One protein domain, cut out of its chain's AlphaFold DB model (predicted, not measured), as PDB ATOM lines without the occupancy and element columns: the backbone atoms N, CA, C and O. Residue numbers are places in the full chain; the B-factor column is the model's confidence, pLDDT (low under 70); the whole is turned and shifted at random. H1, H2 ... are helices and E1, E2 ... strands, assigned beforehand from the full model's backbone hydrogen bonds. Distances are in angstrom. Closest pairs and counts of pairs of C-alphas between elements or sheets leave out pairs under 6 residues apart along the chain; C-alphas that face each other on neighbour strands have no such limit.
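Overview. This is residues 29 to 126 and 280 to 302 of the 334 residues of an uncharacterized protein of Bacteriovorax sp. Seq25_V (UniProt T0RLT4). A small, strongly twisted sheet of three parallel strands, in the order E1, E2, E3, has short helices round it. H3 and E2 lie nearest the middle, H1 lies off to one side, and at the far end of H6 residues 293 to 299 stick out. The 121 printed residues hold six named helices and three named strands, in the order H1 H2 E1 H3 E2 H4 H5 E3 H6, class mixed. The whole is compact, radius of gyration of the C-alphas 14.5 A, spanning 45 by 37 by 29 A.

Arrangement. Start at H1, residues 36 to 47, and H2, residues 64 to 69; neither touches a helix or is on the sheet. E1, residues 72 to 75, and E2, residues 98 to 102, are parallel at 23 degrees; find N 75 and O 100, 2.8 A apart. E2 and E3, residues 117 to 123, are parallel at 45 degrees, with N 118 and O 99 2.9 A apart. H3, residues 79 to 88, is close to but not clearly touching H4, residues 103 to 108, their closest C-alphas, Leu 79 and Tyr 105, 6.3 A apart. H4 is on the sheet; H5, residues 111 to 116, only grazes it. E1, H3, E2 and E2, H4 H5, E3 are strand-helix-strand units, parallel neighbours joined through helices, with right-handed crossovers. H6, residues 288 to 297, only just touches H4, with 3 pairs of C-alphas within 8 A, the closest Tyr 108 and His 288 at 4.4 A. Every O i to N i+4 pair is within hydrogen-bond range in H3 and H6, 6 of 8 in H1, and 0 of 2 in H2, H4 and H5, which each have 2 of 3 O i to N i+3 pairs.

Along the chain. Find C-alpha 36 at (114.205, 164.349, 57.727); H1 runs 14.9 A. H3 runs 14.4 A and E3 18.8 A. H6 runs 14.6 A to C-alpha 297 at (103.025, 181.100, 75.899).

Size, cuts and confidence. Residues 127 to 279 are not printed, a gap of 20.8 A between C-alphas 126 and 280. The link from H1 to H2 is long. Residues 29 to 53, 124 to 126 and 292 to 302 have pLDDT under 70.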
ATOM      1  N   ASN A  29     110.732 171.471  50.385       41.28
ATOM      2  CA  ASN A  29     111.143 171.161  51.764       41.28
ATOM      3  C   ASN A  29     110.116 171.570  52.831       41.28
ATOM      4  O   ASN A  29     110.290 171.215  53.990       41.28
ATOM      5  N   ARG A  30     109.040 172.290  52.478       49.28
ATOM      6  CA  ARG A  30     108.011 172.684  53.459       49.28
ATOM      7  C   ARG A  30     107.125 171.525  53.914       49.28
ATOM      8  O   ARG A  30     106.434 171.661  54.913       49.28
ATOM      9  N   ILE A  31     107.146 170.404  53.192       57.69
ATOM     10  CA  ILE A  31     106.264 169.258  53.435       57.69
ATOM     11  C   ILE A  31     106.879 168.259  54.431       57.69
ATOM     12  O   ILE A  31     106.148 167.551  55.109       57.69
ATOM     13  N   TYR A  32     108.200 168.256  54.636       61.44
ATOM     14  CA  TYR A  32     108.899 167.285  55.501       61.44
ATOM     15  C   TYR A  32     109.545 167.950  56.709       61.44
ATOM     16  O   TYR A  32     110.092 169.041  56.552       61.44
ATOM     17  N   SER A  33     109.495 167.316  57.887       65.62
ATOM     18  CA  SER A  33     110.145 167.850  59.092       65.62
ATOM     19  C   SER A  33     111.598 168.247  58.788       65.62
ATOM     20  O   SER A  33     112.285 167.508  58.067       65.62
ATOM     21  N   PRO A  34     112.119 169.365  59.332       62.31
ATOM     22  CA  PRO A  34     113.515 169.762  59.124       62.31
ATOM     23  C   PRO A  34     114.519 168.674  59.551       62.31
ATOM     24  O   PRO A  34     115.657 168.661  59.076       62.31
ATOM     25  N   TYR A  35     114.095 167.708  60.377       61.00
ATOM     26  CA  TYR A  35     114.913 166.568  60.786       61.00
ATOM     27  C   TYR A  35     115.058 165.459  59.755       61.00
ATOM     28  O   TYR A  35     115.994 164.667  59.858       61.00
ATOM     29  N   CYS A  36     114.211 165.421  58.726       62.31
ATOM     30  CA  CYS A  36     114.205 164.349  57.727       62.31
ATOM     31  C   CYS A  36     115.545 164.182  57.009       62.31
ATOM     32  O   CYS A  36     115.894 163.088  56.579       62.31
ATOM     33  N   ARG A  37     116.336 165.251  56.888       57.88
ATOM     34  CA  ARG A  37     117.677 165.153  56.301       57.88
ATOM     35  C   ARG A  37     118.643 164.417  57.222       57.88
ATOM     36  O   ARG A  37     119.376 163.552  56.760       57.88
ATOM     37  N   PHE A  38     118.594 164.691  58.522       56.69
ATOM     38  CA  PHE A  38     119.389 163.961  59.509       56.69
ATOM     39  C   PHE A  38     118.927 162.506  59.609       56.69
ATOM     40  O   PHE A  38     119.769 161.616  59.654       56.69
ATOM     41  N   VAL A  39     117.611 162.270  59.512       58.69
ATOM     42  CA  VAL A  39     117.028 160.937  59.288       58.69
ATOM     43  C   VAL A  39     117.673 160.255  58.110       58.69
ATOM     44  O   VAL A  39     118.301 159.221  58.296       58.69
ATOM     45  N   SER A  40     117.623 160.854  56.926       54.00
ATOM     46  CA  SER A  40     118.154 160.227  55.719       54.00
ATOM     47  C   SER A  40     119.647 159.875  55.816       54.00
ATOM     48  O   SER A  40     120.051 158.821  55.328       54.00
ATOM     49  N   THR A  41     120.452 160.691  56.510       53.84
ATOM     50  CA  THR A  41     121.891 160.443  56.702       53.84
ATOM     51  C   THR A  41     122.162 159.179  57.519       53.84
ATOM     52  O   THR A  41     123.065 158.416  57.182       53.84
ATOM     53  N   TYR A  42     121.385 158.935  58.578       50.72
ATOM     54  CA  TYR A  42     121.589 157.786  59.468       50.72
ATOM     55  C   TYR A  42     120.712 156.576  59.111       50.72
ATOM     56  O   TYR A  42     121.044 155.446  59.471       50.72
ATOM     57  N   HIS A  43     119.626 156.782  58.361       56.38
ATOM     58  CA  HIS A  43     118.645 155.764  57.981       56.38
ATOM     59  C   HIS A  43     119.251 154.645  57.131       56.38
ATOM     60  O   HIS A  43     119.073 153.471  57.445       56.38
ATOM     61  N   ASN A  44     120.033 154.992  56.105       52.97
ATOM     62  CA  ASN A  44     120.658 153.997  55.224       52.97
ATOM     63  C   ASN A  44     121.636 153.088  55.974       52.97
ATOM     64  O   ASN A  44     121.778 151.918  55.647       52.97
ATOM     65  N   ILE A  45     122.291 153.632  56.997       53.59
ATOM     66  CA  ILE A  45     123.287 152.911  57.782       53.59
ATOM     67  C   ILE A  45     122.586 151.986  58.794       53.59
ATOM     68  O   ILE A  45     122.969 150.839  58.984       53.59
ATOM     69  N   THR A  46     121.517 152.470  59.424       53.69
ATOM     70  CA  THR A  46     120.769 151.755  60.470       53.69
ATOM     71  C   THR A  46     119.810 150.684  59.950       53.69
ATOM     72  O   THR A  46     119.652 149.656  60.607       53.69
ATOM     73  N   ASN A  47     119.183 150.891  58.790       55.88
ATOM     74  CA  ASN A  47     118.142 150.003  58.267       55.88
ATOM     75  C   ASN A  47     118.624 148.585  57.960       55.88
ATOM     76  O   ASN A  47     117.867 147.644  58.162       55.88
ATOM     77  N   GLU A  48     119.865 148.409  57.500       52.38
ATOM     78  CA  GLU A  48     120.391 147.077  57.159       52.38
ATOM     79  C   GLU A  48     120.464 146.138  58.374       52.38
ATOM     80  O   GLU A  48     120.524 144.918  58.224       52.38
ATOM     81  N   TYR A  49     120.451 146.697  59.588       54.91
ATOM     82  CA  TYR A  49     120.569 145.937  60.824       54.91
ATOM     83  C   TYR A  49     119.232 145.683  61.537       54.91
ATOM     84  O   TYR A  49     119.167 144.792  62.382       54.91
ATOM     85  N   VAL A  50     118.174 146.432  61.216       55.69
ATOM     86  CA  VAL A  50     116.874 146.350  61.897       55.69
ATOM     87  C   VAL A  50     115.859 145.631  60.995       55.69
ATOM     88  O   VAL A  50     115.606 146.065  59.879       55.69
ATOM     89  N   ASN A  51     115.254 144.536  61.458       55.06
ATOM     90  CA  ASN A  51     114.247 143.736  60.729       55.06
ATOM     91  C   ASN A  51     113.148 143.289  61.725       55.06
ATOM     92  O   ASN A  51     113.525 143.117  62.884       55.06
ATOM     93  N   PRO A  52     111.862 142.990  61.395       52.97
ATOM     94  CA  PRO A  52     110.997 143.296  60.242       52.97
ATOM     95  C   PRO A  52     109.790 144.212  60.581       52.97
ATOM     96  O   PRO A  52     108.950 144.442  59.714       52.97
ATOM     97  N   LEU A  53     109.624 144.683  61.828       55.19
ATOM     98  CA  LEU A  53     108.533 145.610  62.166       55.19
ATOM     99  C   LEU A  53     108.766 146.879  61.376       55.19
ATOM    100  O   LEU A  53     109.813 147.490  61.567       55.19
ATOM    101  N   ASN A  54     107.841 147.234  60.487       70.62
ATOM    102  CA  ASN A  54     107.958 148.386  59.601       70.62
ATOM    103  C   ASN A  54     108.494 149.598  60.373       70.62
ATOM    104  O   ASN A  54     107.777 150.243  61.139       70.62
ATOM    105  N   ASN A  55     109.792 149.852  60.240       78.69
ATOM    106  CA  ASN A  55     110.446 150.895  61.001       78.69
ATOM    107  C   ASN A  55     110.072 152.225  60.377       78.69
ATOM    108  O   ASN A  55     110.117 152.374  59.156       78.69
ATOM    109  N   ILE A  56     109.733 153.192  61.215       81.50
ATOM    110  CA  ILE A  56     109.292 154.499  60.752       81.50
ATOM    111  C   ILE A  56     110.030 155.596  61.501       81.50
ATOM    112  O   ILE A  56     110.250 155.519  62.711       81.50
ATOM    113  N   SER A  57     110.405 156.631  60.760       85.31
ATOM    114  CA  SER A  57     110.678 157.943  61.334       85.31
ATOM    115  C   SER A  57     109.415 158.766  61.149       85.31
ATOM    116  O   SER A  57     109.144 159.242  60.049       85.31
ATOM    117  N   LEU A  58     108.602 158.887  62.188       87.94
ATOM    118  CA  LEU A  58     107.336 159.609  62.184       87.94
ATOM    119  C   LEU A  58     107.511 161.048  61.697       87.94
ATOM    120  O   LEU A  58     106.682 161.533  60.936       87.94
ATOM    121  N   CYS A  59     108.632 161.704  62.005       81.31
ATOM    122  CA  CYS A  59     108.893 163.052  61.498       81.31
ATOM    123  C   CYS A  59     109.025 163.130  59.962       81.31
ATOM    124  O   CYS A  59     108.939 164.211  59.381       81.31
ATOM    125  N   SER A  60     109.263 161.994  59.292       79.88
ATOM    126  CA  SER A  60     109.315 161.891  57.827       79.88
ATOM    127  C   SER A  60     107.956 161.735  57.167       79.88
ATOM    128  O   SER A  60     107.884 161.762  55.941       79.88
ATOM    129  N   ILE A  61     106.888 161.634  57.959       83.75
ATOM    130  CA  ILE A  61     105.526 161.511  57.466       83.75
ATOM    131  C   ILE A  61     104.962 162.891  57.120       83.75
ATOM    132  O   ILE A  61     104.771 163.719  58.013       83.75
ATOM    133  N   PRO A  62     104.688 163.159  55.832       78.38
ATOM    134  CA  PRO A  62     104.201 164.464  55.412       78.38
ATOM    135  C   PRO A  62     102.707 164.653  55.713       78.38
ATOM    136  O   PRO A  62     102.284 165.757  56.053       78.38
ATOM    137  N   GLU A  63     101.931 163.571  55.626       85.25
ATOM    138  CA  GLU A  63     100.475 163.529  55.814       85.25
ATOM    139  C   GLU A  63     100.116 162.268  56.604       85.25
ATOM    140  O   GLU A  63     100.706 161.210  56.363       85.25
ATOM    141  N   ILE A  64      99.172 162.372  57.541       87.12
ATOM    142  CA  ILE A  64      98.840 161.305  58.497       87.12
ATOM    143  C   ILE A  64      98.287 160.047  57.815       87.12
ATOM    144  O   ILE A  64      98.490 158.942  58.292       87.12
ATOM    145  N   GLU A  65      97.683 160.160  56.644       90.12
ATOM    146  CA  GLU A  65      97.183 159.031  55.859       90.12
ATOM    147  C   GLU A  65      98.319 158.066  55.453       90.12
ATOM    148  O   GLU A  65      98.102 156.868  55.280       90.12
ATOM    149  N   HIS A  66      99.574 158.532  55.383       86.00
ATOM    150  CA  HIS A  66     100.711 157.666  55.051       86.00
ATOM    151  C   HIS A  66     101.000 156.596  56.112       86.00
ATOM    152  O   HIS A  66     101.618 155.580  55.775       86.00
ATOM    153  N   ILE A  67     100.567 156.789  57.366       87.06
ATOM    154  CA  ILE A  67     100.702 155.750  58.395       87.06
ATOM    155  C   ILE A  67      99.637 154.655  58.257       87.06
ATOM    156  O   ILE A  67      99.713 153.660  58.953       87.06
ATOM    157  N   GLU A  68      98.663 154.754  57.355       85.25
ATOM    158  CA  GLU A  68      97.638 153.705  57.195       85.25
ATOM    159  C   GLU A  68      98.112 152.523  56.331       85.25
ATOM    160  O   GLU A  68      97.438 151.501  56.223       85.25
ATOM    161  N   ASN A  69      99.302 152.631  55.732       80.56
ATOM    162  CA  ASN A  69      99.837 151.642  54.793       80.56
ATOM    163  C   ASN A  69     100.231 150.305  55.438       80.56
ATOM    164  O   ASN A  69     100.445 149.322  54.729       80.56
ATOM    165  N   GLN A  70     100.393 150.262  56.758       82.00
ATOM    166  CA  GLN A  70     100.748 149.063  57.515       82.00
ATOM    167  C   GLN A  70      99.946 149.032  58.809       82.00
ATOM    168  O   GLN A  70      99.574 150.073  59.323       82.00
ATOM    169  N   GLN A  71      99.722 147.846  59.374       83.12
ATOM    170  CA  GLN A  71      98.981 147.701  60.637       83.12
ATOM    171  C   GLN A  71      99.825 148.010  61.881       83.12
ATOM    172  O   GLN A  71      99.280 148.327  62.940       83.12
ATOM    173  N   TYR A  72     101.148 147.890  61.750       84.06
ATOM    174  CA  TYR A  72     102.098 148.015  62.846       84.06
ATOM    175  C   TYR A  72     103.353 148.745  62.383       84.06
ATOM    176  O   TYR A  72     103.924 148.397  61.343       84.06
ATOM    177  N   TYR A  73     103.800 149.694  63.202       86.25
ATOM    178  CA  TYR A  73     105.063 150.403  63.031       86.25
ATOM    179  C   TYR A  73     105.907 150.371  64.296       86.25
ATOM    180  O   TYR A  73     105.382 150.306  65.407       86.25
ATOM    181  N   MET A  74     107.220 150.498  64.124       85.50
ATOM    182  CA  MET A  74     108.153 150.774  65.211       85.50
ATOM    183  C   MET A  74     108.802 152.138  64.979       85.50
ATOM    184  O   MET A  74     109.544 152.321  64.012       85.50
ATOM    185  N   SER A  75     108.489 153.108  65.841       88.12
ATOM    186  CA  SER A  75     109.069 154.448  65.765       88.12
ATOM    187  C   SER A  75     110.522 154.427  66.223       88.12
ATOM    188  O   SER A  75     110.887 153.824  67.242       88.12
ATOM    189  N   ARG A  76     111.338 155.120  65.432       82.00
ATOM    190  CA  ARG A  76     112.772 155.329  65.646       82.00
ATOM    191  C   ARG A  76     113.099 156.743  66.125       82.00
ATOM    192  O   ARG A  76     114.248 157.051  66.443       82.00
ATOM    193  N   ASP A  77     112.089 157.603  66.145       82.00
ATOM    194  CA  ASP A  77     112.220 159.008  66.483       82.00
ATOM    195  C   ASP A  77     112.684 159.174  67.925       82.00
ATOM    196  O   ASP A  77     112.203 158.521  68.854       82.00
ATOM    197  N   GLY A  78     113.624 160.095  68.102       80.44
ATOM    198  CA  GLY A  78     113.884 160.671  69.403       80.44
ATOM    199  C   GLY A  78     112.754 161.582  69.875       80.44
ATOM    200  O   GLY A  78     111.788 161.834  69.155       80.44
ATOM    201  N   LEU A  79     112.896 162.137  71.076       80.06
ATOM    202  CA  LEU A  79     111.874 162.995  71.683       80.06
ATOM    203  C   LEU A  79     111.407 164.151  70.780       80.06
ATOM    204  O   LEU A  79     110.209 164.401  70.674       80.06
ATOM    205  N   ILE A  80     112.330 164.876  70.147       75.81
ATOM    206  CA  ILE A  80     111.981 166.077  69.380       75.81
ATOM    207  C   ILE A  80     111.248 165.733  68.071       75.81
ATOM    208  O   ILE A  80     110.168 166.284  67.855       75.81
ATOM    209  N   PRO A  81     111.760 164.838  67.203       78.50
ATOM    210  CA  PRO A  81     111.036 164.470  65.987       78.50
ATOM    211  C   PRO A  81     109.686 163.794  66.284       78.50
ATOM    212  O   PRO A  81     108.725 163.988  65.540       78.50
ATOM    213  N   LEU A  82     109.583 163.077  67.410       86.88
ATOM    214  CA  LEU A  82     108.329 162.515  67.910       86.88
ATOM    215  C   LEU A  82     107.312 163.611  68.280       86.88
ATOM    216  O   LEU A  82     106.147 163.535  67.892       86.88
ATOM    217  N   LEU A  83     107.746 164.639  69.015       83.00
ATOM    218  CA  LEU A  83     106.906 165.788  69.372       83.00
ATOM    219  C   LEU A  83     106.437 166.568  68.138       83.00
ATOM    220  O   LEU A  83     105.269 166.945  68.076       83.00
ATOM    221  N   ASP A  84     107.321 166.784  67.159       80.31
ATOM    222  CA  ASP A  84     106.998 167.470  65.898       80.31
ATOM    223  C   ASP A  84     105.850 166.761  65.165       80.31
ATOM    224  O   ASP A  84     104.867 167.399  64.784       80.31
ATOM    225  N   PHE A  85     105.905 165.427  65.084       87.62
ATOM    226  CA  PHE A  85     104.827 164.621  64.510       87.62
ATOM    227  C   PHE A  85     103.502 164.785  65.270       87.62
ATOM    228  O   PHE A  85     102.480 165.097  64.663       87.62
ATOM    229  N   PHE A  86     103.491 164.612  66.594       88.19
ATOM    230  CA  PHE A  86     102.243 164.648  67.369       88.19
ATOM    231  C   PHE A  86     101.638 166.044  67.540       88.19
ATOM    232  O   PHE A  86     100.467 166.161  67.889       88.19
ATOM    233  N   LEU A  87     102.404 167.108  67.318       80.44
ATOM    234  CA  LEU A  87     101.851 168.459  67.254       80.44
ATOM    235  C   LEU A  87     101.259 168.756  65.882       80.44
ATOM    236  O   LEU A  87     100.203 169.377  65.809       80.44
ATOM    237  N   GLN A  88     101.881 168.250  64.814       80.31
ATOM    238  CA  GLN A  88     101.284 168.283  63.481       80.31
ATOM    239  C   GLN A  88      99.992 167.446  63.430       80.31
ATOM    240  O   GLN A  88      99.033 167.821  62.756       80.31
ATOM    241  N   PHE A  89      99.949 166.344  64.182       88.06
ATOM    242  CA  PHE A  89      98.862 165.369  64.191       88.06
ATOM    243  C   PHE A  89      98.393 165.049  65.626       88.06
ATOM    244  O   PHE A  89      98.678 163.974  66.167       88.06
ATOM    245  N   PRO A  90      97.662 165.972  66.279       86.19
ATOM    246  CA  PRO A  90      97.300 165.844  67.694       86.19
ATOM    247  C   PRO A  90      96.308 164.717  67.990       86.19
ATOM    248  O   PRO A  90      96.271 164.241  69.125       86.19
ATOM    249  N   SER A  91      95.553 164.271  66.986       90.31
ATOM    250  CA  SER A  91      94.576 163.188  67.099       90.31
ATOM    251  C   SER A  91      94.835 162.125  66.022       90.31
ATOM    252  O   SER A  91      95.215 162.486  64.905       90.31
ATOM    253  N   PRO A  92      94.622 160.835  66.330       92.38
ATOM    254  CA  PRO A  92      94.737 159.754  65.357       92.38
ATOM    255  C   PRO A  92      93.588 159.783  64.335       92.38
ATOM    256  O   PRO A  92      92.515 160.341  64.583       92.38
ATOM    257  N   LEU A  93      93.797 159.127  63.194       90.00
ATOM    258  CA  LEU A  93      92.731 158.775  62.257       90.00
ATOM    259  C   LEU A  93      91.898 157.609  62.810       90.00
ATOM    260  O   LEU A  93      92.313 156.871  63.701       90.00
ATOM    261  N   ARG A  94      90.716 157.388  62.223       82.69
ATOM    262  CA  ARG A  94      89.873 156.227  62.567       82.69
ATOM    263  C   ARG A  94      90.565 154.890  62.292       82.69
ATOM    264  O   ARG A  94      90.272 153.908  62.963       82.69
ATOM    265  N   THR A  95      91.444 154.855  61.298       83.31
ATOM    266  CA  THR A  95      92.156 153.664  60.813       83.31
ATOM    267  C   THR A  95      93.645 153.703  61.163       83.31
ATOM    268  O   THR A  95      94.481 153.172  60.440       83.31
ATOM    269  N   THR A  96      93.991 154.311  62.302       88.50
ATOM    270  CA  THR A  96      95.383 154.416  62.747       88.50
ATOM    271  C   THR A  96      95.970 153.053  63.159       88.50
ATOM    272  O   THR A  96      95.330 152.297  63.899       88.50
ATOM    273  N   PRO A  97      97.193 152.718  62.705       88.00
ATOM    274  CA  PRO A  97      97.901 151.506  63.112       88.00
ATOM    275  C   PRO A  97      98.340 151.538  64.573       88.00
ATOM    276  O   PRO A  97      98.364 152.584  65.217       88.00
ATOM    277  N   GLN A  98      98.790 150.395  65.083       90.19
ATOM    278  CA  GLN A  98      99.549 150.395  66.330       90.19
ATOM    279  C   GLN A  98     100.989 150.865  66.065       90.19
ATOM    280  O   GLN A  98     101.664 150.371  65.159       90.19
ATOM    281  N   ILE A  99     101.483 151.795  66.876       91.69
ATOM    282  CA  ILE A  99     102.826 152.361  66.773       91.69
ATOM    283  C   ILE A  99     103.580 152.039  68.059       91.69
ATOM    284  O   ILE A  99     103.222 152.494  69.146       91.69
ATOM    285  N   ALA A 100     104.647 151.256  67.934       89.69
ATOM    286  CA  ALA A 100     105.557 151.012  69.033       89.69
ATOM    287  C   ALA A 100     106.455 152.242  69.240       89.69
ATOM    288  O   ALA A 100     107.171 152.643  68.322       89.69
ATOM    289  N   VAL A 101     106.428 152.834  70.435       90.25
ATOM    290  CA  VAL A 101     107.242 154.003  70.809       90.25
ATOM    291  C   VAL A 101     108.050 153.684  72.058       90.25
ATOM    292  O   VAL A 101     107.593 152.941  72.929       90.25
ATOM    293  N   ASN A 102     109.259 154.237  72.155       86.56
ATOM    294  CA  ASN A 102     110.078 153.995  73.325       86.56
ATOM    295  C   ASN A 102     109.390 154.477  74.608       86.56
ATOM    296  O   ASN A 102     108.869 155.593  74.668       86.56
ATOM    297  N   GLU A 103     109.423 153.642  75.647       86.19
ATOM    298  CA  GLU A 103     108.645 153.872  76.859       86.19
ATOM    299  C   GLU A 103     108.984 155.186  77.575       86.19
ATOM    300  O   GLU A 103     108.111 155.779  78.208       86.19
ATOM    301  N   GLN A 104     110.218 155.681  77.440       83.44
ATOM    302  CA  GLN A 104     110.651 156.916  78.092       83.44
ATOM    303  C   GLN A 104     109.966 158.170  77.514       83.44
ATOM    304  O   GLN A 104     109.971 159.227  78.148       83.44
ATOM    305  N   TYR A 105     109.373 158.068  76.316       87.56
ATOM    306  CA  TYR A 105     108.726 159.188  75.630       87.56
ATOM    307  C   TYR A 105     107.195 159.171  75.699       87.56
ATOM    308  O   TYR A 105     106.559 160.130  75.268       87.56
ATOM    309  N   ILE A 106     106.590 158.135  76.286       89.62
ATOM    310  CA  ILE A 106     105.129 157.933  76.316       89.62
ATOM    311  C   ILE A 106     104.380 159.116  76.944       89.62
ATOM    312  O   ILE A 106     103.330 159.536  76.455       89.62
ATOM    313  N   ASP A 107     104.948 159.722  77.985       86.44
ATOM    314  CA  ASP A 107     104.370 160.887  78.663       86.44
ATOM    315  C   ASP A 107     104.180 162.112  77.746       86.44
ATOM    316  O   ASP A 107     103.343 162.977  78.027       86.44
ATOM    317  N   TYR A 108     104.957 162.201  76.664       85.31
ATOM    318  CA  TYR A 108     104.959 163.324  75.724       85.31
ATOM    319  C   TYR A 108     104.000 163.131  74.541       85.31
ATOM    320  O   TYR A 108     103.813 164.060  73.754       85.31
ATOM    321  N   ILE A 109     103.364 161.964  74.430       90.69
ATOM    322  CA  ILE A 109     102.409 161.633  73.367       90.69
ATOM    323  C   ILE A 109     100.998 162.107  73.771       90.69
ATOM    324  O   ILE A 109     100.650 161.973  74.942       90.69
ATOM    325  N   PRO A 110     100.155 162.660  72.876       90.56
ATOM    326  CA  PRO A 110      98.803 163.086  73.237       90.56
ATOM    327  C   PRO A 110      97.928 161.926  73.739       90.56
ATOM    328  O   PRO A 110      98.028 160.799  73.260       90.56
ATOM    329  N   LYS A 111      97.011 162.214  74.674       91.88
ATOM    330  CA  LYS A 111      96.095 161.211  75.258       91.88
ATOM    331  C   LYS A 111      95.214 160.522  74.219       91.88
ATOM    332  O   LYS A 111      94.949 159.331  74.360       91.88
ATOM    333  N   ASP A 112      94.806 161.247  73.181       92.25
ATOM    334  CA  ASP A 112      93.960 160.728  72.100       92.25
ATOM    335  C   ASP A 112      94.620 159.557  71.353       92.25
ATOM    336  O   ASP A 112      93.931 158.737  70.756       92.25
ATOM    337  N   TRP A 113      95.950 159.433  71.426       93.81
ATOM    338  CA  TRP A 113      96.703 158.342  70.813       93.81
ATOM    339  C   TRP A 113      96.823 157.090  71.695       93.81
ATOM    340  O   TRP A 113      97.330 156.079  71.220       93.81
ATOM    341  N   ASN A 114      96.342 157.102  72.947       91.44
ATOM    342  CA  ASN A 114      96.529 156.016  73.927       91.44
ATOM    343  C   ASN A 114      96.289 154.606  73.386       91.44
ATOM    344  O   ASN A 114      97.037 153.677  73.683       91.44
ATOM    345  N   GLU A 115      95.221 154.430  72.616       90.06
ATOM    346  CA  GLU A 115      94.818 153.113  72.130       90.06
ATOM    347  C   GLU A 115      95.707 152.600  70.989       90.06
ATOM    348  O   GLU A 115      95.727 151.394  70.737       90.06
ATOM    349  N   TYR A 116      96.484 153.485  70.365       92.06
ATOM    350  CA  TYR A 116      97.336 153.231  69.205       92.06
ATOM    351  C   TYR A 116      98.817 153.090  69.561       92.06
ATOM    352  O   TYR A 116      99.607 152.689  68.716       92.06
ATOM    353  N   ILE A 117      99.212 153.401  70.796       93.81
ATOM    354  CA  ILE A 117     100.615 153.366  71.213       93.81
ATOM    355  C   ILE A 117     100.928 152.087  71.978       93.81
ATOM    356  O   ILE A 117     100.216 151.692  72.905       93.81
ATOM    357  N   ILE A 118     102.046 151.465  71.611       89.94
ATOM    358  CA  ILE A 118     102.620 150.320  72.314       89.94
ATOM    359  C   ILE A 118     103.977 150.747  72.886       89.94
ATOM    360  O   ILE A 118     104.913 150.990  72.125       89.94
ATOM    361  N   PRO A 119     104.132 150.857  74.212       89.31
ATOM    362  CA  PRO A 119     105.432 151.151  74.789       89.31
ATOM    363  C   PRO A 119     106.416 149.994  74.556       89.31
ATOM    364  O   PRO A 119     106.058 148.821  74.685       89.31
ATOM    365  N   TYR A 120     107.669 150.316  74.239       85.06
ATOM    366  CA  TYR A 120     108.745 149.328  74.178       85.06
ATOM    367  C   TYR A 120     110.011 149.790  74.896       85.06
ATOM    368  O   TYR A 120     110.284 150.985  75.010       85.06
ATOM    369  N   LYS A 121     110.822 148.821  75.316       82.00
ATOM    370  CA  LYS A 121     112.192 149.015  75.810       82.00
ATOM    371  C   LYS A 121     113.140 148.043  75.115       82.00
ATOM    372  O   LYS A 121     112.726 146.949  74.739       82.00
ATOM    373  N   PHE A 122     114.404 148.413  74.934       76.12
ATOM    374  CA  PHE A 122     115.396 147.455  74.445       76.12
ATOM    375  C   PHE A 122     115.626 146.357  75.483       76.12
ATOM    376  O   PHE A 122     115.747 146.622  76.679       76.12
ATOM    377  N   ALA A 123     115.719 145.115  75.019       71.88
ATOM    378  CA  ALA A 123     116.232 144.038  75.841       71.88
ATOM    379  C   ALA A 123     117.758 144.023  75.712       71.88
ATOM    380  O   ALA A 123     118.316 143.669  74.671       71.88
ATOM    381  N   TYR A 124     118.425 144.419  76.790       63.12
ATOM    382  CA  TYR A 124     119.884 144.388  76.890       63.12
ATOM    383  C   TYR A 124     120.431 143.012  77.299       63.12
ATOM    384  O   TYR A 124     121.644 142.812  77.315       63.12
ATOM    385  N   CYS A 125     119.549 142.051  77.590       59.34
ATOM    386  CA  CYS A 125     119.903 140.648  77.739       59.34
ATOM    387  C   CYS A 125     119.766 139.907  76.397       59.34
ATOM    388  O   CYS A 125     118.987 140.306  75.523       59.34
ATOM    389  N   PRO A 126     120.507 138.806  76.205       56.62
ATOM    390  CA  PRO A 126     120.320 137.985  75.029       56.62
ATOM    391  C   PRO A 126     118.961 137.288  75.079       56.62
ATOM    392  O   PRO A 126     118.763 136.330  75.818       56.62
ATOM    393  N   GLU A 280     103.285 146.491  78.916       76.25
ATOM    394  CA  GLU A 280     101.859 146.787  79.070       76.25
ATOM    395  C   GLU A 280     101.558 148.250  78.707       76.25
ATOM    396  O   GLU A 280     102.372 149.152  78.941       76.25
ATOM    397  N   LYS A 281     100.375 148.489  78.123       76.38
ATOM    398  CA  LYS A 281      99.957 149.836  77.723       76.38
ATOM    399  C   LYS A 281     100.016 150.781  78.925       76.38
ATOM    400  O   LYS A 281      99.389 150.543  79.954       76.38
ATOM    401  N   LYS A 282     100.736 151.887  78.753       77.94
ATOM    402  CA  LYS A 282     100.797 153.008  79.696       77.94
ATOM    403  C   LYS A 282      99.922 154.142  79.167       77.94
ATOM    404  O   LYS A 282      99.849 154.357  77.959       77.94
ATOM    405  N   SER A 283      99.270 154.887  80.058       82.50
ATOM    406  CA  SER A 283      98.551 156.101  79.664       82.50
ATOM    407  C   SER A 283      99.539 157.174  79.196       82.50
ATOM    408  O   SER A 283     100.433 157.557  79.949       82.50
ATOM    409  N   CYS A 284      99.347 157.686  77.991       86.69
ATOM    410  CA  CYS A 284     100.085 158.793  77.400       86.69
ATOM    411  C   CYS A 284      99.637 160.152  77.964       86.69
ATOM    412  O   CYS A 284      98.579 160.299  78.585       86.69
ATOM    413  N   GLY A 285     100.435 161.181  77.677       77.75
ATOM    414  CA  GLY A 285      99.990 162.576  77.697       77.75
ATOM    415  C   GLY A 285     100.026 163.279  79.043       77.75
ATOM    416  O   GLY A 285      99.447 164.359  79.174       77.75
ATOM    417  N   SER A 286     100.714 162.711  80.033       79.31
ATOM    418  CA  SER A 286     100.943 163.351  81.334       79.31
ATOM    419  C   SER A 286     101.796 164.629  81.221       79.31
ATOM    420  O   SER A 286     101.595 165.572  81.986       79.31
ATOM    421  N   LYS A 287     102.708 164.696  80.236       75.19
ATOM    422  CA  LYS A 287     103.584 165.850  79.957       75.19
ATOM    423  C   LYS A 287     103.217 166.600  78.675       75.19
ATOM    424  O   LYS A 287     103.568 167.769  78.550       75.19
ATOM    425  N   HIS A 288     102.469 165.980  77.759       74.06
ATOM    426  CA  HIS A 288     102.083 166.592  76.479       74.06
ATOM    427  C   HIS A 288     101.305 167.915  76.630       74.06
ATOM    428  O   HIS A 288     101.570 168.872  75.907       74.06
ATOM    429  N   GLY A 289     100.379 168.004  77.595       71.00
ATOM    430  CA  GLY A 289      99.613 169.236  77.849       71.00
ATOM    431  C   GLY A 289     100.500 170.430  78.215       71.00
ATOM    432  O   GLY A 289     100.330 171.509  77.662       71.00
ATOM    433  N   LYS A 290     101.526 170.201  79.045       72.69
ATOM    434  CA  LYS A 290     102.501 171.234  79.431       72.69
ATOM    435  C   LYS A 290     103.345 171.707  78.251       72.69
ATOM    436  O   LYS A 290     103.666 172.884  78.157       72.69
ATOM    437  N   VAL A 291     103.698 170.796  77.337       70.50
ATOM    438  CA  VAL A 291     104.392 171.168  76.096       70.50
ATOM    439  C   VAL A 291     103.511 172.106  75.270       70.50
ATOM    440  O   VAL A 291     103.999 173.133  74.823       70.50
ATOM    441  N   LYS A 292     102.209 171.821  75.131       69.62
ATOM    442  CA  LYS A 292     101.268 172.721  74.439       69.62
ATOM    443  C   LYS A 292     101.128 174.086  75.116       69.62
ATOM    444  O   LYS A 292     101.158 175.093  74.419       69.62
ATOM    445  N   GLU A 293     101.025 174.129  76.443       68.94
ATOM    446  CA  GLU A 293     100.970 175.386  77.212       68.94
ATOM    447  C   GLU A 293     102.200 176.263  76.940       68.94
ATOM    448  O   GLU A 293     102.068 177.432  76.594       68.94
ATOM    449  N   ILE A 294     103.398 175.670  76.974       65.19
ATOM    450  CA  ILE A 294     104.648 176.368  76.649       65.19
ATOM    451  C   ILE A 294     104.621 176.957  75.237       65.19
ATOM    452  O   ILE A 294     105.072 178.079  75.017       65.19
ATOM    453  N   LEU A 295     104.113 176.205  74.264       62.03
ATOM    454  CA  LEU A 295     104.039 176.663  72.877       62.03
ATOM    455  C   LEU A 295     103.080 177.838  72.711       62.03
ATOM    456  O   LEU A 295     103.376 178.781  71.974       62.03
ATOM    457  N   GLN A 296     101.961 177.801  73.431       66.25
ATOM    458  CA  GLN A 296     100.993 178.890  73.470       66.25
ATOM    459  C   GLN A 296     101.591 180.144  74.117       66.25
ATOM    460  O   GLN A 296     101.444 181.233  73.562       66.25
ATOM    461  N   ASP A 297     102.332 179.995  75.219       60.38
ATOM    462  CA  ASP A 297     103.025 181.100  75.899       60.38
ATOM    463  C   ASP A 297     104.090 181.758  75.009       60.38
ATOM    464  O   ASP A 297     104.300 182.973  75.056       60.38
ATOM    465  N   LEU A 298     104.724 180.974  74.136       56.59
ATOM    466  CA  LEU A 298     105.670 181.458  73.127       56.59
ATOM    467  C   LEU A 298     104.980 182.064  71.893       56.59
ATOM    468  O   LEU A 298     105.641 182.427  70.919       56.59
ATOM    469  N   ASN A 299     103.655 182.229  71.949       59.09
ATOM    470  CA  ASN A 299     102.821 182.835  70.914       59.09
ATOM    471  C   ASN A 299     102.909 182.098  69.566       59.09
ATOM    472  O   ASN A 299     102.746 182.685  68.489       59.09
ATOM    473  N   MET A 300     103.183 180.794  69.624       54.06
ATOM    474  CA  MET A 300     103.205 179.937  68.454       54.06
ATOM    475  C   MET A 300     101.794 179.465  68.149       54.06
ATOM    476  O   MET A 300     101.088 178.934  69.003       54.06
ATOM    477  N   LYS A 301     101.363 179.660  66.902       51.28
ATOM    478  CA  LYS A 301     100.125 179.045  66.428       51.28
ATOM    479  C   LYS A 301     100.369 177.541  66.324       51.28
ATOM    480  O   LYS A 301     101.375 177.149  65.738       51.28
ATOM    481  N   ASP A 302      99.414 176.730  66.782       54.38
ATOM    482  CA  ASP A 302      99.421 175.256  66.676       54.38
ATOM    483  C   ASP A 302      99.737 174.732  65.254       54.38
ATOM    484  O   ASP A 302     100.096 173.576  65.072       54.38
TER     485      ASP A 302